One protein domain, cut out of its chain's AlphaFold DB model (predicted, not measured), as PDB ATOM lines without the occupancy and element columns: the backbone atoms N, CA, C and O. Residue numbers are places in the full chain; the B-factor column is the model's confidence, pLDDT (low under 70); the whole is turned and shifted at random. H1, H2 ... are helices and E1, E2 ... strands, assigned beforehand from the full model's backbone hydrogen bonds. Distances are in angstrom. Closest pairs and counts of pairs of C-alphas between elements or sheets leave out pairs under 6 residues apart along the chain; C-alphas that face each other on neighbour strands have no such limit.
ATOM      1  N   ASN A   2      -2.354 -48.670  14.858       64.62
ATOM      2  CA  ASN A   2      -2.050 -50.113  14.960       64.62
ATOM      3  C   ASN A   2      -1.035 -50.639  13.930       64.62
ATOM      4  O   ASN A   2      -0.248 -51.524  14.259       64.62
ATOM      5  N   SER A   3      -1.009 -50.091  12.714       84.88
ATOM      6  CA  SER A   3      -0.140 -50.592  11.639       84.88
ATOM      7  C   SER A   3       1.351 -50.348  11.909       84.88
ATOM      8  O   SER A   3       2.160 -51.241  11.682       84.88
ATOM      9  N   ILE A   4       1.709 -49.194  12.487       90.19
ATOM     10  CA  ILE A   4       3.108 -48.841  12.794       90.19
ATOM     11  C   ILE A   4       3.637 -49.695  13.948       90.19
ATOM     12  O   ILE A   4       4.698 -50.295  13.835       90.19
ATOM     13  N   ASN A   5       2.872 -49.835  15.038       92.62
ATOM     14  CA  ASN A   5       3.265 -50.715  16.143       92.62
ATOM     15  C   ASN A   5       3.420 -52.173  15.691       92.62
ATOM     16  O   ASN A   5       4.329 -52.868  16.143       92.62
ATOM     17  N   LYS A   6       2.569 -52.632  14.765       93.81
ATOM     18  CA  LYS A   6       2.712 -53.953  14.150       93.81
ATOM     19  C   LYS A   6       4.003 -54.055  13.333       93.81
ATOM     20  O   LYS A   6       4.709 -55.046  13.488       93.81
ATOM     21  N   ALA A   7       4.327 -53.048  12.521       94.56
ATOM     22  CA  ALA A   7       5.577 -53.002  11.765       94.56
ATOM     23  C   ALA A   7       6.807 -53.038  12.686       94.56
ATOM     24  O   ALA A   7       7.689 -53.868  12.473       94.56
ATOM     25  N   ILE A   8       6.811 -52.238  13.759       95.44
ATOM     26  CA  ILE A   8       7.872 -52.242  14.778       95.44
ATOM     27  C   ILE A   8       8.025 -53.640  15.382       95.44
ATOM     28  O   ILE A   8       9.129 -54.165  15.433       95.44
ATOM     29  N   ASN A   9       6.926 -54.285  15.779       95.38
ATOM     30  CA  ASN A   9       6.981 -55.620  16.378       95.38
ATOM     31  C   ASN A   9       7.450 -56.702  15.388       95.38
ATOM     32  O   ASN A   9       8.076 -57.677  15.796       95.38
ATOM     33  N   ILE A  10       7.136 -56.574  14.094       94.81
ATOM     34  CA  ILE A  10       7.632 -57.495  13.061       94.81
ATOM     35  C   ILE A  10       9.141 -57.314  12.871       94.81
ATOM     36  O   ILE A  10       9.859 -58.312  12.800       94.81
ATOM     37  N   ALA A  11       9.614 -56.069  12.800       96.31
ATOM     38  CA  ALA A  11      11.033 -55.754  12.676       96.31
ATOM     39  C   ALA A  11      11.824 -56.236  13.907       96.31
ATOM     40  O   ALA A  11      12.865 -56.877  13.759       96.31
ATOM     41  N   ASP A  12      11.276 -56.016  15.103       97.25
ATOM     42  CA  ASP A  12      11.837 -56.439  16.391       97.25
ATOM     43  C   ASP A  12      11.978 -57.963  16.483       97.25
ATOM     44  O   ASP A  12      13.056 -58.482  16.763       97.25
ATOM     45  N   LYS A  13      10.933 -58.712  16.098       96.81
ATOM     46  CA  LYS A  13      10.984 -60.184  16.028       96.81
ATOM     47  C   LYS A  13      12.053 -60.726  15.078       96.81
ATOM     48  O   LYS A  13      12.446 -61.881  15.212       96.81
ATOM     49  N   LYS A  14      12.493 -59.926  14.106       95.50
ATOM     50  CA  LYS A  14      13.565 -60.275  13.163       95.50
ATOM     51  C   LYS A  14      14.943 -59.767  13.606       95.50
ATOM     52  O   LYS A  14      15.902 -59.950  12.866       95.50
ATOM     53  N   GLY A  15      15.048 -59.149  14.783       95.12
ATOM     54  CA  GLY A  15      16.303 -58.611  15.311       95.12
ATOM     55  C   GLY A  15      16.768 -57.324  14.625       95.12
ATOM     56  O   GLY A  15      17.957 -57.019  14.649       95.12
ATOM     57  N   SER A  16      15.850 -56.584  13.998       97.00
ATOM     58  CA  SER A  16      16.169 -55.315  13.331       97.00
ATOM     59  C   SER A  16      16.514 -54.229  14.349       97.00
ATOM     60  O   SER A  16      15.930 -54.194  15.433       97.00
ATOM     61  N   ARG A  17      17.414 -53.304  14.002       96.25
ATOM     62  CA  ARG A  17      17.804 -52.193  14.893       96.25
ATOM     63  C   ARG A  17      17.283 -50.857  14.387       96.25
ATOM     64  O   ARG A  17      16.688 -50.115  15.165       96.25
ATOM     65  N   GLU A  18      17.462 -50.596  13.097       96.94
ATOM     66  CA  GLU A  18      17.098 -49.354  12.412       96.94
ATOM     67  C   GLU A  18      16.301 -49.719  11.159       96.94
ATOM     68  O   GLU A  18      16.819 -50.339  10.227       96.94
ATOM     69  N   CYS A  19      15.017 -49.368  11.150       96.69
ATOM     70  CA  CYS A  19      14.084 -49.824  10.129       96.69
ATOM     71  C   CYS A  19      13.460 -48.653   9.380       96.69
ATOM     72  O   CYS A  19      12.904 -47.742   9.995       96.69
ATOM     73  N   LEU A  20      13.444 -48.745   8.052       95.88
ATOM     74  CA  LEU A  20      12.572 -47.925   7.220       95.88
ATOM     75  C   LEU A  20      11.172 -48.545   7.181       95.88
ATOM     76  O   LEU A  20      10.986 -49.644   6.664       95.88
ATOM     77  N   ILE A  21      10.175 -47.857   7.721       94.81
ATOM     78  CA  ILE A  21       8.770 -48.252   7.638       94.81
ATOM     79  C   ILE A  21       8.114 -47.439   6.524       94.81
ATOM     80  O   ILE A  21       7.918 -46.229   6.658       94.81
ATOM     81  N   LEU A  22       7.773 -48.108   5.428       92.62
ATOM     82  CA  LEU A  22       7.046 -47.526   4.305       92.62
ATOM     83  C   LEU A  22       5.549 -47.742   4.510       92.62
ATOM     84  O   LEU A  22       5.072 -48.876   4.514       92.62
ATOM     85  N   CYS A  23       4.831 -46.637   4.678       90.44
ATOM     86  CA  CYS A  23       3.377 -46.576   4.710       90.44
ATOM     87  C   CYS A  23       2.857 -46.037   3.370       90.44
ATOM     88  O   CYS A  23       3.617 -45.501   2.561       90.44
ATOM     89  N   LYS A  24       1.535 -46.086   3.170       87.88
ATOM     90  CA  LYS A  24       0.874 -45.548   1.968       87.88
ATOM     91  C   LYS A  24       1.341 -44.134   1.582       87.88
ATOM     92  O   LYS A  24       1.648 -43.909   0.412       87.88
ATOM     93  N   ASP A  25       1.433 -43.240   2.571       89.62
ATOM     94  CA  ASP A  25       1.649 -41.800   2.364       89.62
ATOM     95  C   ASP A  25       2.895 -41.252   3.089       89.62
ATOM     96  O   ASP A  25       3.152 -40.050   3.056       89.62
ATOM     97  N   ALA A  26       3.687 -42.113   3.741       91.81
ATOM     98  CA  ALA A  26       4.838 -41.694   4.543       91.81
ATOM     99  C   ALA A  26       5.953 -42.744   4.587       91.81
ATOM    100  O   ALA A  26       5.694 -43.947   4.539       91.81
ATOM    101  N   ALA A  27       7.184 -42.273   4.756       93.69
ATOM    102  CA  ALA A  27       8.361 -43.079   5.038       93.69
ATOM    103  C   ALA A  27       8.912 -42.692   6.418       93.69
ATOM    104  O   ALA A  27       9.112 -41.512   6.712       93.69
ATOM    105  N   LEU A  28       9.119 -43.683   7.284       94.62
ATOM    106  CA  LEU A  28       9.521 -43.465   8.673       94.62
ATOM    107  C   LEU A  28      10.810 -44.230   8.973       94.62
ATOM    108  O   LEU A  28      10.810 -45.456   8.920       94.62
ATOM    109  N   ILE A  29      11.886 -43.543   9.350       95.31
ATOM    110  CA  ILE A  29      13.055 -44.212   9.937       95.31
ATOM    111  C   ILE A  29      12.779 -44.383  11.422       95.31
ATOM    112  O   ILE A  29      12.514 -43.412  12.134       95.31
ATOM    113  N   THR A  30      12.813 -45.627  11.883       96.62
ATOM    114  CA  THR A  30      12.441 -45.995  13.245       96.62
ATOM    115  C   THR A  30      13.556 -46.793  13.898       96.62
ATOM    116  O   THR A  30      13.943 -47.855  13.409       96.62
ATOM    117  N   SER A  31      13.997 -46.322  15.061       97.00
ATOM    118  CA  SER A  31      14.832 -47.097  15.964       97.00
ATOM    119  C   SER A  31      13.962 -48.160  16.620       97.00
ATOM    120  O   SER A  31      13.135 -47.853  17.483       97.00
ATOM    121  N   ILE A  32      14.116 -49.412  16.200       96.69
ATOM    122  CA  ILE A  32      13.308 -50.534  16.689       96.69
ATOM    123  C   ILE A  32      13.630 -50.811  18.152       96.69
ATOM    124  O   ILE A  32      12.720 -50.893  18.977       96.69
ATOM    125  N   LYS A  33      14.924 -50.822  18.493       94.19
ATOM    126  CA  LYS A  33      15.412 -51.019  19.864       94.19
ATOM    127  C   LYS A  33      14.820 -50.000  20.841       94.19
ATOM    128  O   LYS A  33      14.408 -50.364  21.937       94.19
ATOM    129  N   ASN A  34      14.771 -48.732  20.434       95.81
ATOM    130  CA  ASN A  34      14.273 -47.639  21.269       95.81
ATOM    131  C   ASN A  34      12.783 -47.343  21.031       95.81
ATOM    132  O   ASN A  34      12.250 -46.400  21.610       95.81
ATOM    133  N   ARG A  35      12.124 -48.099  20.141       94.81
ATOM    134  CA  ARG A  35      10.738 -47.896  19.688       94.81
ATOM    135  C   ARG A  35      10.414 -46.426  19.378       94.81
ATOM    136  O   ARG A  35       9.356 -45.927  19.753       94.81
ATOM    137  N   THR A  36      11.337 -45.737  18.713       95.44
ATOM    138  CA  THR A  36      11.291 -44.283  18.492       95.44
ATOM    139  C   THR A  36      11.392 -43.969  17.005       95.44
ATOM    140  O   THR A  36      12.260 -44.508  16.320       95.44
ATOM    141  N   ILE A  37      10.527 -43.087  16.500       95.12
ATOM    142  CA  ILE A  37      10.630 -42.565  15.131       95.12
ATOM    143  C   ILE A  37      11.711 -41.482  15.123       95.12
ATOM    144  O   ILE A  37      11.588 -40.488  15.834       95.12
ATOM    145  N   ILE A  38      12.765 -41.693  14.339       94.69
ATOM    146  CA  ILE A  38      13.888 -40.758  14.185       94.69
ATOM    147  C   ILE A  38      13.588 -39.758  13.070       94.69
ATOM    148  O   ILE A  38      13.848 -38.565  13.204       94.69
ATOM    149  N   THR A  39      13.027 -40.242  11.964       94.06
ATOM    150  CA  THR A  39      12.704 -39.416  10.798       94.06
ATOM    151  C   THR A  39      11.306 -39.748  10.325       94.06
ATOM    152  O   THR A  39      10.970 -40.920  10.166       94.06
ATOM    153  N   ALA A  40      10.507 -38.716  10.074       93.38
ATOM    154  CA  ALA A  40       9.202 -38.833   9.450       93.38
ATOM    155  C   ALA A  40       9.169 -37.921   8.226       93.38
ATOM    156  O   ALA A  40       9.432 -36.728   8.347       93.38
ATOM    157  N   MET A  41       8.866 -38.493   7.068       92.56
ATOM    158  CA  MET A  41       8.694 -37.748   5.825       92.56
ATOM    159  C   MET A  41       7.476 -38.267   5.076       92.56
ATOM    160  O   MET A  41       7.115 -39.445   5.178       92.56
ATOM    161  N   THR A  42       6.837 -37.389   4.318       92.38
ATOM    162  CA  THR A  42       5.777 -37.781   3.392       92.38
ATOM    163  C   THR A  42       6.355 -38.578   2.226       92.38
ATOM    164  O   THR A  42       7.552 -38.544   1.932       92.38
ATOM    165  N   LYS A  43       5.494 -39.314   1.524       85.12
ATOM    166  CA  LYS A  43       5.902 -40.055   0.328       85.12
ATOM    167  C   LYS A  43       6.461 -39.141  -0.770       85.12
ATOM    168  O   LYS A  43       7.380 -39.544  -1.478       85.12
ATOM    169  N   GLU A  44       5.933 -37.929  -0.898       87.88
ATOM    170  CA  GLU A  44       6.416 -36.944  -1.871       87.88
ATOM    171  C   GLU A  44       7.825 -36.466  -1.527       87.88
ATOM    172  O   GLU A  44       8.703 -36.507  -2.385       87.88
ATOM    173  N   GLU A  45       8.071 -36.125  -0.260       86.31
ATOM    174  CA  GLU A  45       9.400 -35.744   0.234       86.31
ATOM    175  C   GLU A  45      10.406 -36.895   0.162       86.31
ATOM    176  O   GLU A  45      11.604 -36.648   0.078       86.31
ATOM    177  N   SER A  46       9.935 -38.147   0.199       83.44
ATOM    178  CA  SER A  46      10.779 -39.344   0.111       83.44
ATOM    179  C   SER A  46      11.250 -39.684  -1.305       83.44
ATOM    180  O   SER A  46      12.086 -40.575  -1.476       83.44
ATOM    181  N   LYS A  47      10.701 -39.017  -2.326       81.88
ATOM    182  CA  LYS A  47      11.030 -39.284  -3.725       81.88
ATOM    183  C   LYS A  47      12.490 -38.902  -3.985       81.88
ATOM    184  O   LYS A  47      12.928 -37.833  -3.586       81.88
ATOM    185  N   ASP A  48      13.234 -39.805  -4.621       85.19
ATOM    186  CA  ASP A  48      14.661 -39.651  -4.947       85.19
ATOM    187  C   ASP A  48      15.626 -39.593  -3.736       85.19
ATOM    188  O   ASP A  48      16.819 -39.336  -3.903       85.19
ATOM    189  N   ASN A  49      15.157 -39.921  -2.523       85.12
ATOM    190  CA  ASN A  49      16.012 -39.993  -1.335       85.12
ATOM    191  C   ASN A  49      16.745 -41.335  -1.211       85.12
ATOM    192  O   ASN A  49      16.179 -42.410  -1.419       85.12
ATOM    193  N   VAL A  50      18.002 -41.272  -0.766       88.69
ATOM    194  CA  VAL A  50      18.797 -42.446  -0.385       88.69
ATOM    195  C   VAL A  50      18.798 -42.581   1.132       88.69
ATOM    196  O   VAL A  50      19.324 -41.730   1.849       88.69
ATOM    197  N   PHE A  51      18.230 -43.680   1.625       90.12
ATOM    198  CA  PHE A  51      18.231 -44.021   3.044       90.12
ATOM    199  C   PHE A  51      19.471 -44.852   3.378       90.12
ATOM    200  O   PHE A  51      19.718 -45.887   2.762       90.12
ATOM    201  N   THR A  52      20.252 -44.402   4.356       90.94
ATOM    202  CA  THR A  52      21.462 -45.087   4.834       90.94
ATOM    203  C   THR A  52      21.314 -45.457   6.306       90.94
ATOM    204  O   THR A  52      20.349 -45.058   6.955       90.94
ATOM    205  N   ASN A  53      22.248 -46.257   6.825       91.62
ATOM    206  CA  ASN A  53      22.286 -46.697   8.226       91.62
ATOM    207  C   ASN A  53      21.024 -47.432   8.720       91.62
ATOM    208  O   ASN A  53      20.837 -47.590   9.923       91.62
ATOM    209  N   ILE A  54      20.203 -47.938   7.801       95.12
ATOM    210  CA  ILE A  54      19.114 -48.870   8.092       95.12
ATOM    211  C   ILE A  54      19.592 -50.301   7.841       95.12
ATOM    212  O   ILE A  54      20.356 -50.555   6.910       95.12
ATOM    213  N   ASP A  55      19.136 -51.241   8.662       96.06
ATOM    214  CA  ASP A  55      19.405 -52.673   8.482       96.06
ATOM    215  C   ASP A  55      18.175 -53.455   8.013       96.06
ATOM    216  O   ASP A  55      18.250 -54.651   7.729       96.06
ATOM    217  N   SER A  56      17.035 -52.775   7.906       95.81
ATOM    218  CA  SER A  56      15.761 -53.394   7.582       95.81
ATOM    219  C   SER A  56      14.783 -52.408   6.946       95.81
ATOM    220  O   SER A  56      14.873 -51.189   7.113       95.81
ATOM    221  N   ALA A  57      13.814 -52.961   6.219       95.56
ATOM    222  CA  ALA A  57      12.663 -52.228   5.722       95.56
ATOM    223  C   ALA A  57      11.388 -53.051   5.934       95.56
ATOM    224  O   ALA A  57      11.369 -54.266   5.719       95.56
ATOM    225  N   VAL A  58      10.314 -52.383   6.346       94.50
ATOM    226  CA  VAL A  58       8.983 -52.967   6.518       94.50
ATOM    227  C   VAL A  58       7.990 -52.151   5.702       94.50
ATOM    228  O   VAL A  58       7.917 -50.935   5.838       94.50
ATOM    229  N   ILE A  59       7.222 -52.833   4.859       92.44
ATOM    230  CA  ILE A  59       6.217 -52.228   3.983       92.44
ATOM    231  C   ILE A  59       4.839 -52.624   4.514       92.44
ATOM    232  O   ILE A  59       4.597 -53.816   4.741       92.44
ATOM    233  N   ILE A  60       3.966 -51.639   4.740       88.75
ATOM    234  CA  ILE A  60       2.615 -51.813   5.300       88.75
ATOM    235  C   ILE A  60       1.550 -51.004   4.566       88.75
ATOM    236  O   ILE A  60       1.852 -49.902   4.055       88.75
TER     237      ILE A  60
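Overview. This is residues 2 to 60 of the 60 residues of the protein "Flagellar operon protein" of Clostridium botulinum CFSAN002367 (UniProt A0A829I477). A twisted four-stranded sheet has one helix, H1, slanting across one face, and a long loop, residues 43 to 55, that swings past the side away from H1 to join the two edge strands, E3 and E4. The printed part has 59 residues, with H1 followed by E1, E2, E3 and E4. The mixed sheet has the order E3, E2, E1, E4, and the class is mixed, helices and strands. The whole is compact, with a radius of gyration of the C-alphas of 10.5 A, and rounded, spanning 29 by 25 by 16 A.

Along the chain. H1, residues 2 to 13, begins at C-alpha 2 (-2.050, -50.113, 14.960) and is 16.5 A long. E1 holds residues 18 to 22, 13.0 A; E2, residues 26 to 31, 16.1 A; E3, residues 36 to 42, 17.3 A. E4, residues 56 to 59, 10.3 A, ends at C-alpha 59 (6.217, -52.228, 3.983).

Arrangement. E1, E2 and E3 form a meander, each strand the antiparallel neighbour of the one before. The hairpin E1 and E2 has N 21 and O 28 at 2.8 A; the hairpin E2 and E3 has N 29 and O 39 at 2.9 A. E4 is parallel to E1 at 20 degrees, with N 58 and O 20 at 2.8 A. H1 is on the sheet, making two layers, a helix on one face of a sheet, at a height over the sheet of 9.0 A. It lies over E1, slantwise to the strands at 37 degrees to E1 on the local plane. The closest C-alphas of H1 and E4 are those of Ala 7 and Val 58, 6.3 A apart. In H1 every O i to N i+4 pair is within hydrogen-bond range.

Size, cuts and confidence. The C-alphas farthest apart, those of Lys 13 and Glu 44, are 29.7 A apart. The printed part has no cut. The link E3 to E4 is long, 13 residues; the other links are tight. Residue 2 is under 70 in pLDDT.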